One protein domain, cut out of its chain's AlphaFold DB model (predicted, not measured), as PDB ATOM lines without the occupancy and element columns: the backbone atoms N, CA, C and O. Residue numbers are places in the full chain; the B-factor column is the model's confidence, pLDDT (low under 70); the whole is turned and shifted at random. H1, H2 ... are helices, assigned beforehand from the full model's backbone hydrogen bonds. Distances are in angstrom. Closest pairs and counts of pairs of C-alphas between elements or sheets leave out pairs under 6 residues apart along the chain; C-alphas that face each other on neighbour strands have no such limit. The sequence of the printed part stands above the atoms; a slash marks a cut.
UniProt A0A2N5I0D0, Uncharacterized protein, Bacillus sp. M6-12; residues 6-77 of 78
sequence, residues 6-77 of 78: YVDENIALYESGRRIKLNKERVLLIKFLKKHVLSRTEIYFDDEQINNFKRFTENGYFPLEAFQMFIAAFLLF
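This is residues 6 to 77 of the 78 residues of an uncharacterized protein of Bacillus sp. M6-12 (UniProt A0A2N5I0D0). This is an open, thin arrangement of four helices with few contacts: H1 and H4 pack on each other at a steep tilt in the middle, while H2 and H3 stand at opposite sides of this pair, H2 near H1 and H3 on the H4 side. The free end of H3 and the start of the turn after it, residues 56 to 62, stick out, and the link from H2 to H3 bridges the two sides. The printed part has 72 residues with four named helices, in the order H1, H2, H3, H4, and no named strand, and its class is all helix. It is only just compact, close to loose, with a radius of gyration of the C-alphas of 13.1 A; the C-alphas span 34 by 32 by 18 A, an outline that is only just flat.

Start with H1, residues 6 to 15, and compare it with H2, residues 24 to 36. They are close but not clearly touching: their closest C-alphas, those of Ile 11 and Ile 30, are 7.2 A apart. Their lines stand at a steep tilt of 55 degrees, opposite ways. Go on to H3, residues 47 to 60, which is apart from both H1 and H2. Then look at H4, residues 66 to 75, which touches H1; the closest C-alphas, those of Val 7 and Phe 70, are 4.9 A apart. H1 and H4 run opposite ways at a steep tilt of 49 degrees. H3 and H4 only just touch, with 3 pairs of C-alphas within 8 A, and H3 does so with residues 50 to 54 alone. Their closest C-alphas, those of Ile 50 and Ala 73, are 6.2 A apart, and the two run opposite ways at a steep tilt of 53 degrees. H2 and H4 are apart. In the backbones of H1 and H2 every O i to N i+4 pair is within hydrogen-bond range; in H3 it is 9 of 10 and in H4 5 of 6.

Find C-alpha 6 at (206.930, 190.630, 293.061); from there H1 runs through residues 6 to 15. H2, residues 24 to 36, measures 18.2 A from first to last C-alpha. Find C-alpha 47 at (214.439, 185.000, 295.789), where H3 begins; it covers residues 47 to 60, 20.3 A from first to last C-alpha. H4, residues 66 to 75, ends with C-alpha 75 at (216.760, 190.086, 285.026).

The two C-alphas farthest apart are those of Lys 35 and Gly 60, 36.1 A. The printed part has no cut. The link from H3 to H4, 5 residues, is tight; those from H1 to H2, 8 residues, and from H2 to H3, 10 residues, are short. The mean pLDDT of the printed part is 92.1, and the model's confidence is under 70 at residues 17 to 19.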
ATOM      1  N   TYR A   6     206.999 189.359 293.788       96.06
ATOM      2  CA  TYR A   6     206.930 190.630 293.061       96.06
ATOM      3  C   TYR A   6     206.352 190.477 291.650       96.06
ATOM      4  O   TYR A   6     205.680 191.382 291.146       96.06
ATOM      5  N   VAL A   7     206.594 189.332 291.003       95.75
ATOM      6  CA  VAL A   7     205.976 189.008 289.711       95.75
ATOM      7  C   VAL A   7     204.471 188.827 289.888       95.75
ATOM      8  O   VAL A   7     203.679 189.443 289.168       95.75
ATOM      9  N   ASP A   8     204.084 188.030 290.880       95.31
ATOM     10  CA  ASP A   8     202.692 187.720 291.183       95.31
ATOM     11  C   ASP A   8     201.934 188.961 291.658       95.31
ATOM     12  O   ASP A   8     200.815 189.208 291.204       95.31
ATOM     13  N   GLU A   9     202.556 189.801 292.488       93.75
ATOM     14  CA  GLU A   9     201.993 191.078 292.924       93.75
ATOM     15  C   GLU A   9     201.702 192.000 291.734       93.75
ATOM     16  O   GLU A   9     200.594 192.529 291.616       93.75
ATOM     17  N   ASN A  10     202.653 192.169 290.809       93.62
ATOM     18  CA  ASN A  10     202.452 193.039 289.650       93.62
ATOM     19  C   ASN A  10     201.310 192.549 288.747       93.62
ATOM     20  O   ASN A  10     200.472 193.344 288.310       93.62
ATOM     21  N   ILE A  11     201.245 191.235 288.508       94.25
ATOM     22  CA  ILE A  11     200.164 190.614 287.738       94.25
ATOM     23  C   ILE A  11     198.827 190.789 288.467       94.25
ATOM     24  O   ILE A  11     197.844 191.192 287.845       94.25
ATOM     25  N   ALA A  12     198.777 190.562 289.780       93.44
ATOM     26  CA  ALA A  12     197.562 190.698 290.577       93.44
ATOM     27  C   ALA A  12     197.040 192.144 290.619       93.44
ATOM     28  O   ALA A  12     195.825 192.362 290.563       93.44
ATOM     29  N   LEU A  13     197.925 193.146 290.667       91.50
ATOM     30  CA  LEU A  13     197.548 194.564 290.597       91.50
ATOM     31  C   LEU A  13     196.814 194.901 289.290       91.50
ATOM     32  O   LEU A  13     195.895 195.727 289.299       91.50
ATOM     33  N   TYR A  14     197.195 194.251 288.188       91.19
ATOM     34  CA  TYR A  14     196.508 194.354 286.904       91.19
ATOM     35  C   TYR A  14     195.212 193.527 286.870       91.19
ATOM     36  O   TYR A  14     194.149 194.063 286.558       91.19
ATOM     37  N   GLU A  15     195.269 192.240 287.216       88.38
ATOM     38  CA  GLU A  15     194.152 191.300 287.028       88.38
ATOM     39  C   GLU A  15     192.989 191.522 287.988       88.38
ATOM     40  O   GLU A  15     191.835 191.321 287.615       88.38
ATOM     41  N   SER A  16     193.262 191.987 289.208       86.94
ATOM     42  CA  SER A  16     192.201 192.332 290.158       86.94
ATOM     43  C   SER A  16     191.399 193.567 289.731       86.94
ATOM     44  O   SER A  16     190.390 193.883 290.359       86.94
ATOM     45  N   GLY A  17     191.841 194.292 288.693       68.06
ATOM     46  CA  GLY A  17     191.225 195.537 288.233       68.06
ATOM     47  C   GLY A  17     191.339 196.682 289.243       68.06
ATOM     48  O   GLY A  17     190.693 197.713 289.071       68.06
ATOM     49  N   ARG A  18     192.130 196.511 290.315       62.72
ATOM     50  CA  ARG A  18     192.088 197.401 291.480       62.72
ATOM     51  C   ARG A  18     192.976 198.634 291.359       62.72
ATOM     52  O   ARG A  18     192.659 199.603 292.045       62.72
ATOM     53  N   ARG A  19     194.081 198.633 290.586       67.94
ATOM     54  CA  ARG A  19     195.070 199.738 290.685       67.94
ATOM     55  C   ARG A  19     195.851 200.158 289.435       67.94
ATOM     56  O   ARG A  19     196.297 201.300 289.417       67.94
ATOM     57  N   ILE A  20     196.025 199.327 288.400       77.50
ATOM     58  CA  ILE A  20     196.861 199.705 287.238       77.50
ATOM     59  C   ILE A  20     196.206 199.399 285.889       77.50
ATOM     60  O   ILE A  20     195.717 198.299 285.640       77.50
ATOM     61  N   LYS A  21     196.240 200.384 284.982       86.62
ATOM     62  CA  LYS A  21     195.830 200.228 283.582       86.62
ATOM     63  C   LYS A  21     197.065 199.964 282.729       86.62
ATOM     64  O   LYS A  21     197.958 200.802 282.644       86.62
ATOM     65  N   LEU A  22     197.105 198.799 282.093       90.81
ATOM     66  CA  LEU A  22     198.183 198.417 281.188       90.81
ATOM     67  C   LEU A  22     197.821 198.739 279.735       90.81
ATOM     68  O   LEU A  22     196.652 198.695 279.347       90.81
ATOM     69  N   ASN A  23     198.834 199.047 278.925       93.19
ATOM     70  CA  ASN A  23     198.684 199.092 277.473       93.19
ATOM     71  C   ASN A  23     198.566 197.669 276.898       93.19
ATOM     72  O   ASN A  23     198.798 196.673 277.590       93.19
ATOM     73  N   LYS A  24     198.204 197.573 275.618       96.06
ATOM     74  CA  LYS A  24     197.960 196.294 274.941       96.06
ATOM     75  C   LYS A  24     199.182 195.373 274.993       96.06
ATOM     76  O   LYS A  24     199.036 194.173 275.213       96.06
ATOM     77  N   GLU A  25     200.373 195.931 274.831       96.50
ATOM     78  CA  GLU A  25     201.645 195.215 274.790       96.50
ATOM     79  C   GLU A  25     201.949 194.542 276.130       96.50
ATOM     80  O   GLU A  25     202.300 193.365 276.167       96.50
ATOM     81  N   ARG A  26     201.738 195.240 277.252       93.81
ATOM     82  CA  ARG A  26     201.959 194.682 278.596       93.81
ATOM     83  C   ARG A  26     200.934 193.606 278.948       93.81
ATOM     84  O   ARG A  26     201.283 192.618 279.587       93.81
ATOM     85  N   VAL A  27     199.695 193.736 278.471       95.25
ATOM     86  CA  VAL A  27     198.697 192.659 278.596       95.25
ATOM     87  C   VAL A  27     199.132 191.416 277.816       95.25
ATOM     88  O   VAL A  27     199.012 190.296 278.314       95.25
ATOM     89  N   LEU A  28     199.653 191.593 276.597       97.00
ATOM     90  CA  LEU A  28     200.191 190.488 275.799       97.00
ATOM     91  C   LEU A  28     201.416 189.849 276.462       97.00
ATOM     92  O   LEU A  28     201.509 188.623 276.480       97.00
ATOM     93  N   LEU A  29     202.295 190.653 277.064       96.06
ATOM     94  CA  LEU A  29     203.445 190.170 277.824       96.06
ATOM     95  C   LEU A  29     203.012 189.257 278.978       96.06
ATOM     96  O   LEU A  29     203.502 188.138 279.068       96.06
ATOM     97  N   ILE A  30     202.053 189.674 279.814       95.19
ATOM     98  CA  ILE A  30     201.564 188.841 280.930       95.19
ATOM     99  C   ILE A  30     201.003 187.509 280.414       95.19
ATOM    100  O   ILE A  30     201.321 186.449 280.957       95.19
ATOM    101  N   LYS A  31     200.216 187.536 279.330       96.62
ATOM    102  CA  LYS A  31     199.685 186.312 278.703       96.62
ATOM    103  C   LYS A  31     200.802 185.391 278.212       96.62
ATOM    104  O   LYS A  31     200.735 184.182 278.428       96.62
ATOM    105  N   PHE A  32     201.821 185.955 277.568       97.25
ATOM    106  CA  PHE A  32     202.978 185.209 277.088       97.25
ATOM    107  C   PHE A  32     203.749 184.572 278.250       97.25
ATOM    108  O   PHE A  32     203.996 183.368 278.227       97.25
ATOM    109  N   LEU A  33     204.057 185.351 279.292       95.56
ATOM    110  CA  LEU A  33     204.784 184.884 280.471       95.56
ATOM    111  C   LEU A  33     204.056 183.732 281.162       95.56
ATOM    112  O   LEU A  33     204.666 182.690 281.389       95.56
ATOM    113  N   LYS A  34     202.747 183.861 281.416       95.19
ATOM    114  CA  LYS A  34     201.943 182.788 282.029       95.19
ATOM    115  C   LYS A  34     201.963 181.497 281.212       95.19
ATOM    116  O   LYS A  34     202.036 180.412 281.780       95.19
ATOM    117  N   LYS A  35     201.900 181.611 279.882       96.62
ATOM    118  CA  LYS A  35     201.835 180.455 278.983       96.62
ATOM    119  C   LYS A  35     203.189 179.773 278.775       96.62
ATOM    120  O   LYS A  35     203.222 178.548 278.695       96.62
ATOM    121  N   HIS A  36     204.271 180.542 278.658       95.25
ATOM    122  CA  HIS A  36     205.553 180.044 278.143       95.25
ATOM    123  C   HIS A  36     206.707 180.070 279.146       95.25
ATOM    124  O   HIS A  36     207.641 179.289 278.993       95.25
ATOM    125  N   VAL A  37     206.673 180.956 280.143       93.62
ATOM    126  CA  VAL A  37     207.779 181.132 281.098       93.62
ATOM    127  C   VAL A  37     207.382 180.586 282.461       93.62
ATOM    128  O   VAL A  37     207.982 179.629 282.937       93.62
ATOM    129  N   LEU A  38     206.311 181.119 283.049       94.50
ATOM    130  CA  LEU A  38     205.858 180.753 284.391       94.50
ATOM    131  C   LEU A  38     205.276 179.330 284.465       94.50
ATOM    132  O   LEU A  38     205.117 178.770 285.543       94.50
ATOM    133  N   SER A  39     204.944 178.721 283.329       95.06
ATOM    134  CA  SER A  39     204.481 177.332 283.244       95.06
ATOM    135  C   SER A  39     205.610 176.297 283.310       95.06
ATOM    136  O   SER A  39     205.321 175.120 283.517       95.06
ATOM    137  N   ARG A  40     206.873 176.713 283.146       93.25
ATOM    138  CA  ARG A  40     208.040 175.820 283.158       93.25
ATOM    139  C   ARG A  40     208.343 175.335 284.580       93.25
ATOM    140  O   ARG A  40     207.972 175.990 285.549       93.25
ATOM    141  N   THR A  41     209.013 174.188 284.691       90.38
ATOM    142  CA  THR A  41     209.404 173.562 285.973       90.38
ATOM    143  C   THR A  41     210.916 173.427 286.158       90.38
ATOM    144  O   THR A  41     211.352 173.032 287.229       90.38
ATOM    145  N   GLU A  42     211.712 173.723 285.126       90.94
ATOM    146  CA  GLU A  42     213.175 173.521 285.118       90.94
ATOM    147  C   GLU A  42     213.985 174.767 285.498       90.94
ATOM    148  O   GLU A  42     215.208 174.722 285.530       90.94
ATOM    149  N   ILE A  43     213.308 175.885 285.730       89.62
ATOM    150  CA  ILE A  43     213.901 177.202 285.988       89.62
ATOM    151  C   ILE A  43     213.288 177.768 287.259       89.62
ATOM    152  O   ILE A  43     212.194 177.346 287.653       89.62
ATOM    153  N   TYR A  44     213.959 178.720 287.892       92.19
ATOM    154  CA  TYR A  44     213.495 179.280 289.153       92.19
ATOM    155  C   TYR A  44     213.871 180.755 289.295       92.19
ATOM    156  O   TYR A  44     214.711 181.301 288.585       92.19
ATOM    157  N   PHE A  45     213.200 181.421 290.229       94.06
ATOM    158  CA  PHE A  45     213.585 182.759 290.655       94.06
ATOM    159  C   PHE A  45     214.477 182.643 291.885       94.06
ATOM    160  O   PHE A  45     214.095 182.000 292.863       94.06
ATOM    161  N   ASP A  46     215.650 183.268 291.845       93.94
ATOM    162  CA  ASP A  46     216.511 183.377 293.018       93.94
ATOM    163  C   ASP A  46     215.973 184.475 293.947       93.94
ATOM    164  O   ASP A  46     216.312 185.659 293.847       93.94
ATOM    165  N   ASP A  47     215.071 184.080 294.846       94.19
ATOM    166  CA  ASP A  47     214.439 185.000 295.789       94.19
ATOM    167  C   ASP A  47     215.447 185.670 296.730       94.19
ATOM    168  O   ASP A  47     215.228 186.812 297.146       94.19
ATOM    169  N   GLU A  48     216.553 185.003 297.070       95.31
ATOM    170  CA  GLU A  48     217.594 185.607 297.899       95.31
ATOM    171  C   GLU A  48     218.265 186.751 297.138       95.31
ATOM    172  O   GLU A  48     218.339 187.876 297.647       95.31
ATOM    173  N   GLN A  49     218.674 186.506 295.891       95.69
ATOM    174  CA  GLN A  49     219.291 187.523 295.047       95.69
ATOM    175  C   GLN A  49     218.349 188.710 294.800       95.69
ATOM    176  O   GLN A  49     218.762 189.866 294.934       95.69
ATOM    177  N   ILE A  50     217.071 188.450 294.511       96.12
ATOM    178  CA  ILE A  50     216.068 189.498 294.271       96.12
ATOM    179  C   ILE A  50     215.826 190.339 295.536       96.12
ATOM    180  O   ILE A  50     215.761 191.571 295.470       96.12
ATOM    181  N   ASN A  51     215.718 189.712 296.710       95.62
ATOM    182  CA  ASN A  51     215.513 190.438 297.966       95.62
ATOM    183  C   ASN A  51     216.752 191.240 298.381       95.62
ATOM    184  O   ASN A  51     216.620 192.362 298.882       95.62
ATOM    185  N   ASN A  52     217.949 190.708 298.134       95.62
ATOM    186  CA  ASN A  52     219.199 191.432 298.342       95.62
ATOM    187  C   ASN A  52     219.292 192.652 297.415       95.62
ATOM    188  O   ASN A  52     219.631 193.741 297.880       95.62
ATOM    189  N   PHE A  53     218.899 192.512 296.144       94.94
ATOM    190  CA  PHE A  53     218.810 193.631 295.203       94.94
ATOM    191  C   PHE A  53     217.842 194.724 295.684       94.94
ATOM    192  O   PHE A  53     218.196 195.908 295.666       94.94
ATOM    193  N   LYS A  54     216.648 194.347 296.167       95.75
ATOM    194  CA  LYS A  54     215.674 195.303 296.718       95.75
ATOM    195  C   LYS A  54     216.263 196.079 297.894       95.75
ATOM    196  O   LYS A  54     216.237 197.304 297.886       95.75
ATOM    197  N   ARG A  55     216.841 195.371 298.874       95.69
ATOM    198  CA  ARG A  55     217.472 195.989 300.054       95.69
ATOM    199  C   ARG A  55     218.597 196.935 299.656       95.69
ATOM    200  O   ARG A  55     218.651 198.049 300.157       95.69
ATOM    201  N   PHE A  56     219.479 196.505 298.756       94.44
ATOM    202  CA  PHE A  56     220.574 197.339 298.271       94.44
ATOM    203  C   PHE A  56     220.056 198.632 297.635       94.44
ATOM    204  O   PHE A  56     220.522 199.717 297.976       94.44
ATOM    205  N   THR A  57     219.062 198.517 296.753       93.81
ATOM    206  CA  THR A  57     218.512 199.666 296.036       93.81
ATOM    207  C   THR A  57     217.781 200.619 296.981       93.81
ATOM    208  O   THR A  57     218.047 201.813 296.966       93.81
ATOM    209  N   GLU A  58     216.917 200.125 297.865       94.75
ATOM    210  CA  GLU A  58     216.127 200.987 298.758       94.75
ATOM    211  C   GLU A  58     216.929 201.572 299.929       94.75
ATOM    212  O   GLU A  58     216.551 202.604 300.476       94.75
ATOM    213  N   ASN A  59     218.057 200.962 300.307       91.75
ATOM    214  CA  ASN A  59     218.938 201.528 301.330       91.75
ATOM    215  C   ASN A  59     219.695 202.776 300.836       91.75
ATOM    216  O   ASN A  59     220.178 203.552 301.659       91.75
ATOM    217  N   GLY A  60     219.820 202.968 299.517       84.38
ATOM    218  CA  GLY A  60     220.519 204.110 298.913       84.38
ATOM    219  C   GLY A  60     219.654 205.001 298.019       84.38
ATOM    220  O   GLY A  60     220.098 206.083 297.633       84.38
ATOM    221  N   TYR A  61     218.439 204.567 297.680       87.12
ATOM    222  CA  TYR A  61     217.556 205.208 296.705       87.12
ATOM    223  C   TYR A  61     216.081 205.098 297.125       87.12
ATOM    224  O   TYR A  61     215.745 204.598 298.194       87.12
ATOM    225  N   PHE A  62     215.179 205.603 296.279       91.25
ATOM    226  CA  PHE A  62     213.738 205.557 296.518       91.25
ATOM    227  C   PHE A  62     213.186 204.119 296.549       91.25
ATOM    228  O   PHE A  62     213.751 203.238 295.892       91.25
ATOM    229  N   PRO A  63     212.054 203.894 297.249       93.56
ATOM    230  CA  PRO A  63     211.308 202.641 297.174       93.56
ATOM    231  C   PRO A  63     211.035 202.228 295.728       93.56
ATOM    232  O   PRO A  63     210.686 203.069 294.895       93.56
ATOM    233  N   LEU A  64     211.181 200.935 295.437       94.62
ATOM    234  CA  LEU A  64     210.929 200.419 294.095       94.62
ATOM    235  C   LEU A  64     209.433 200.180 293.886       94.62
ATOM    236  O   LEU A  64     208.771 199.502 294.670       94.62
ATOM    237  N   GLU A  65     208.914 200.693 292.776       92.88
ATOM    238  CA  GLU A  65     207.552 200.433 292.327       92.88
ATOM    239  C   GLU A  65     207.375 198.961 291.937       92.88
ATOM    240  O   GLU A  65     208.300 198.306 291.442       92.88
ATOM    241  N   ALA A  66     206.144 198.453 292.040       92.44
ATOM    242  CA  ALA A  66     205.831 197.058 291.716       92.44
ATOM    243  C   ALA A  66     206.285 196.658 290.299       92.44
ATOM    244  O   ALA A  66     206.686 195.523 290.063       92.44
ATOM    245  N   PHE A  67     206.243 197.585 289.333       92.56
ATOM    246  CA  PHE A  67     206.729 197.308 287.979       92.56
ATOM    247  C   PHE A  67     208.259 197.217 287.884       92.56
ATOM    248  O   PHE A  67     208.774 196.452 287.072       92.56
ATOM    249  N   GLN A  68     208.994 197.974 288.700       94.75
ATOM    250  CA  GLN A  68     210.454 197.900 288.730       94.75
ATOM    251  C   GLN A  68     210.903 196.564 289.325       94.75
ATOM    252  O   GLN A  68     211.757 195.900 288.742       94.75
ATOM    253  N   MET A  69     210.262 196.125 290.412       96.25
ATOM    254  CA  MET A  69     210.515 194.802 290.991       96.25
ATOM    255  C   MET A  69     210.098 193.660 290.057       96.25
ATOM    256  O   MET A  69     210.822 192.675 289.947       96.25
ATOM    257  N   PHE A  70     208.995 193.820 289.316       95.56
ATOM    258  CA  PHE A  70     208.604 192.882 288.261       95.56
ATOM    259  C   PHE A  70     209.715 192.703 287.219       95.56
ATOM    260  O   PHE A  70     210.067 191.572 286.906       95.56
ATOM    261  N   ILE A  71     210.303 193.792 286.704       95.31
ATOM    262  CA  ILE A  71     211.418 193.697 285.746       95.31
ATOM    263  C   ILE A  71     212.648 193.058 286.401       95.31
ATOM    264  O   ILE A  71     213.259 192.173 285.804       95.31
ATOM    265  N   ALA A  72     213.010 193.494 287.611       95.12
ATOM    266  CA  ALA A  72     214.197 193.008 288.309       95.12
ATOM    267  C   ALA A  72     214.167 191.485 288.512       95.12
ATOM    268  O   ALA A  72     215.173 190.822 288.272       95.12
ATOM    269  N   ALA A  73     213.003 190.921 288.850       95.88
ATOM    270  CA  ALA A  73     212.836 189.477 288.992       95.88
ATOM    271  C   ALA A  73     213.169 188.702 287.703       95.88
ATOM    272  O   ALA A  73     213.746 187.624 287.777       95.88
ATOM    273  N   PHE A  74     212.864 189.251 286.519       94.25
ATOM    274  CA  PHE A  74     213.197 188.612 285.237       94.25
ATOM    275  C   PHE A  74     214.643 188.844 284.778       94.25
ATOM    276  O   PHE A  74     215.139 188.079 283.955       94.25
ATOM    277  N   LEU A  75     215.328 189.876 285.283       90.94
ATOM    278  CA  LEU A  75     216.760 190.086 285.026       90.94
ATOM    279  C   LEU A  75     217.645 189.151 285.859       90.94
ATOM    280  O   LEU A  75     218.748 188.822 285.436       90.94
ATOM    281  N   LEU A  76     217.154 188.734 287.027       87.00
ATOM    282  CA  LEU A  76     217.827 187.843 287.981       87.00
ATOM    283  C   LEU A  76     217.277 186.407 287.911       87.00
ATOM    284  O   LEU A  76     217.306 185.656 288.881       87.00
ATOM    285  N   PHE A  77     216.704 186.050 286.765       83.31
ATOM    286  CA  PHE A  77     216.070 184.763 286.515       83.31
ATOM    287  C   PHE A  77     217.087 183.726 286.024       83.31
ATOM    288  O   PHE A  77     217.888 184.047 285.142       83.31
TER     289      PHE A  77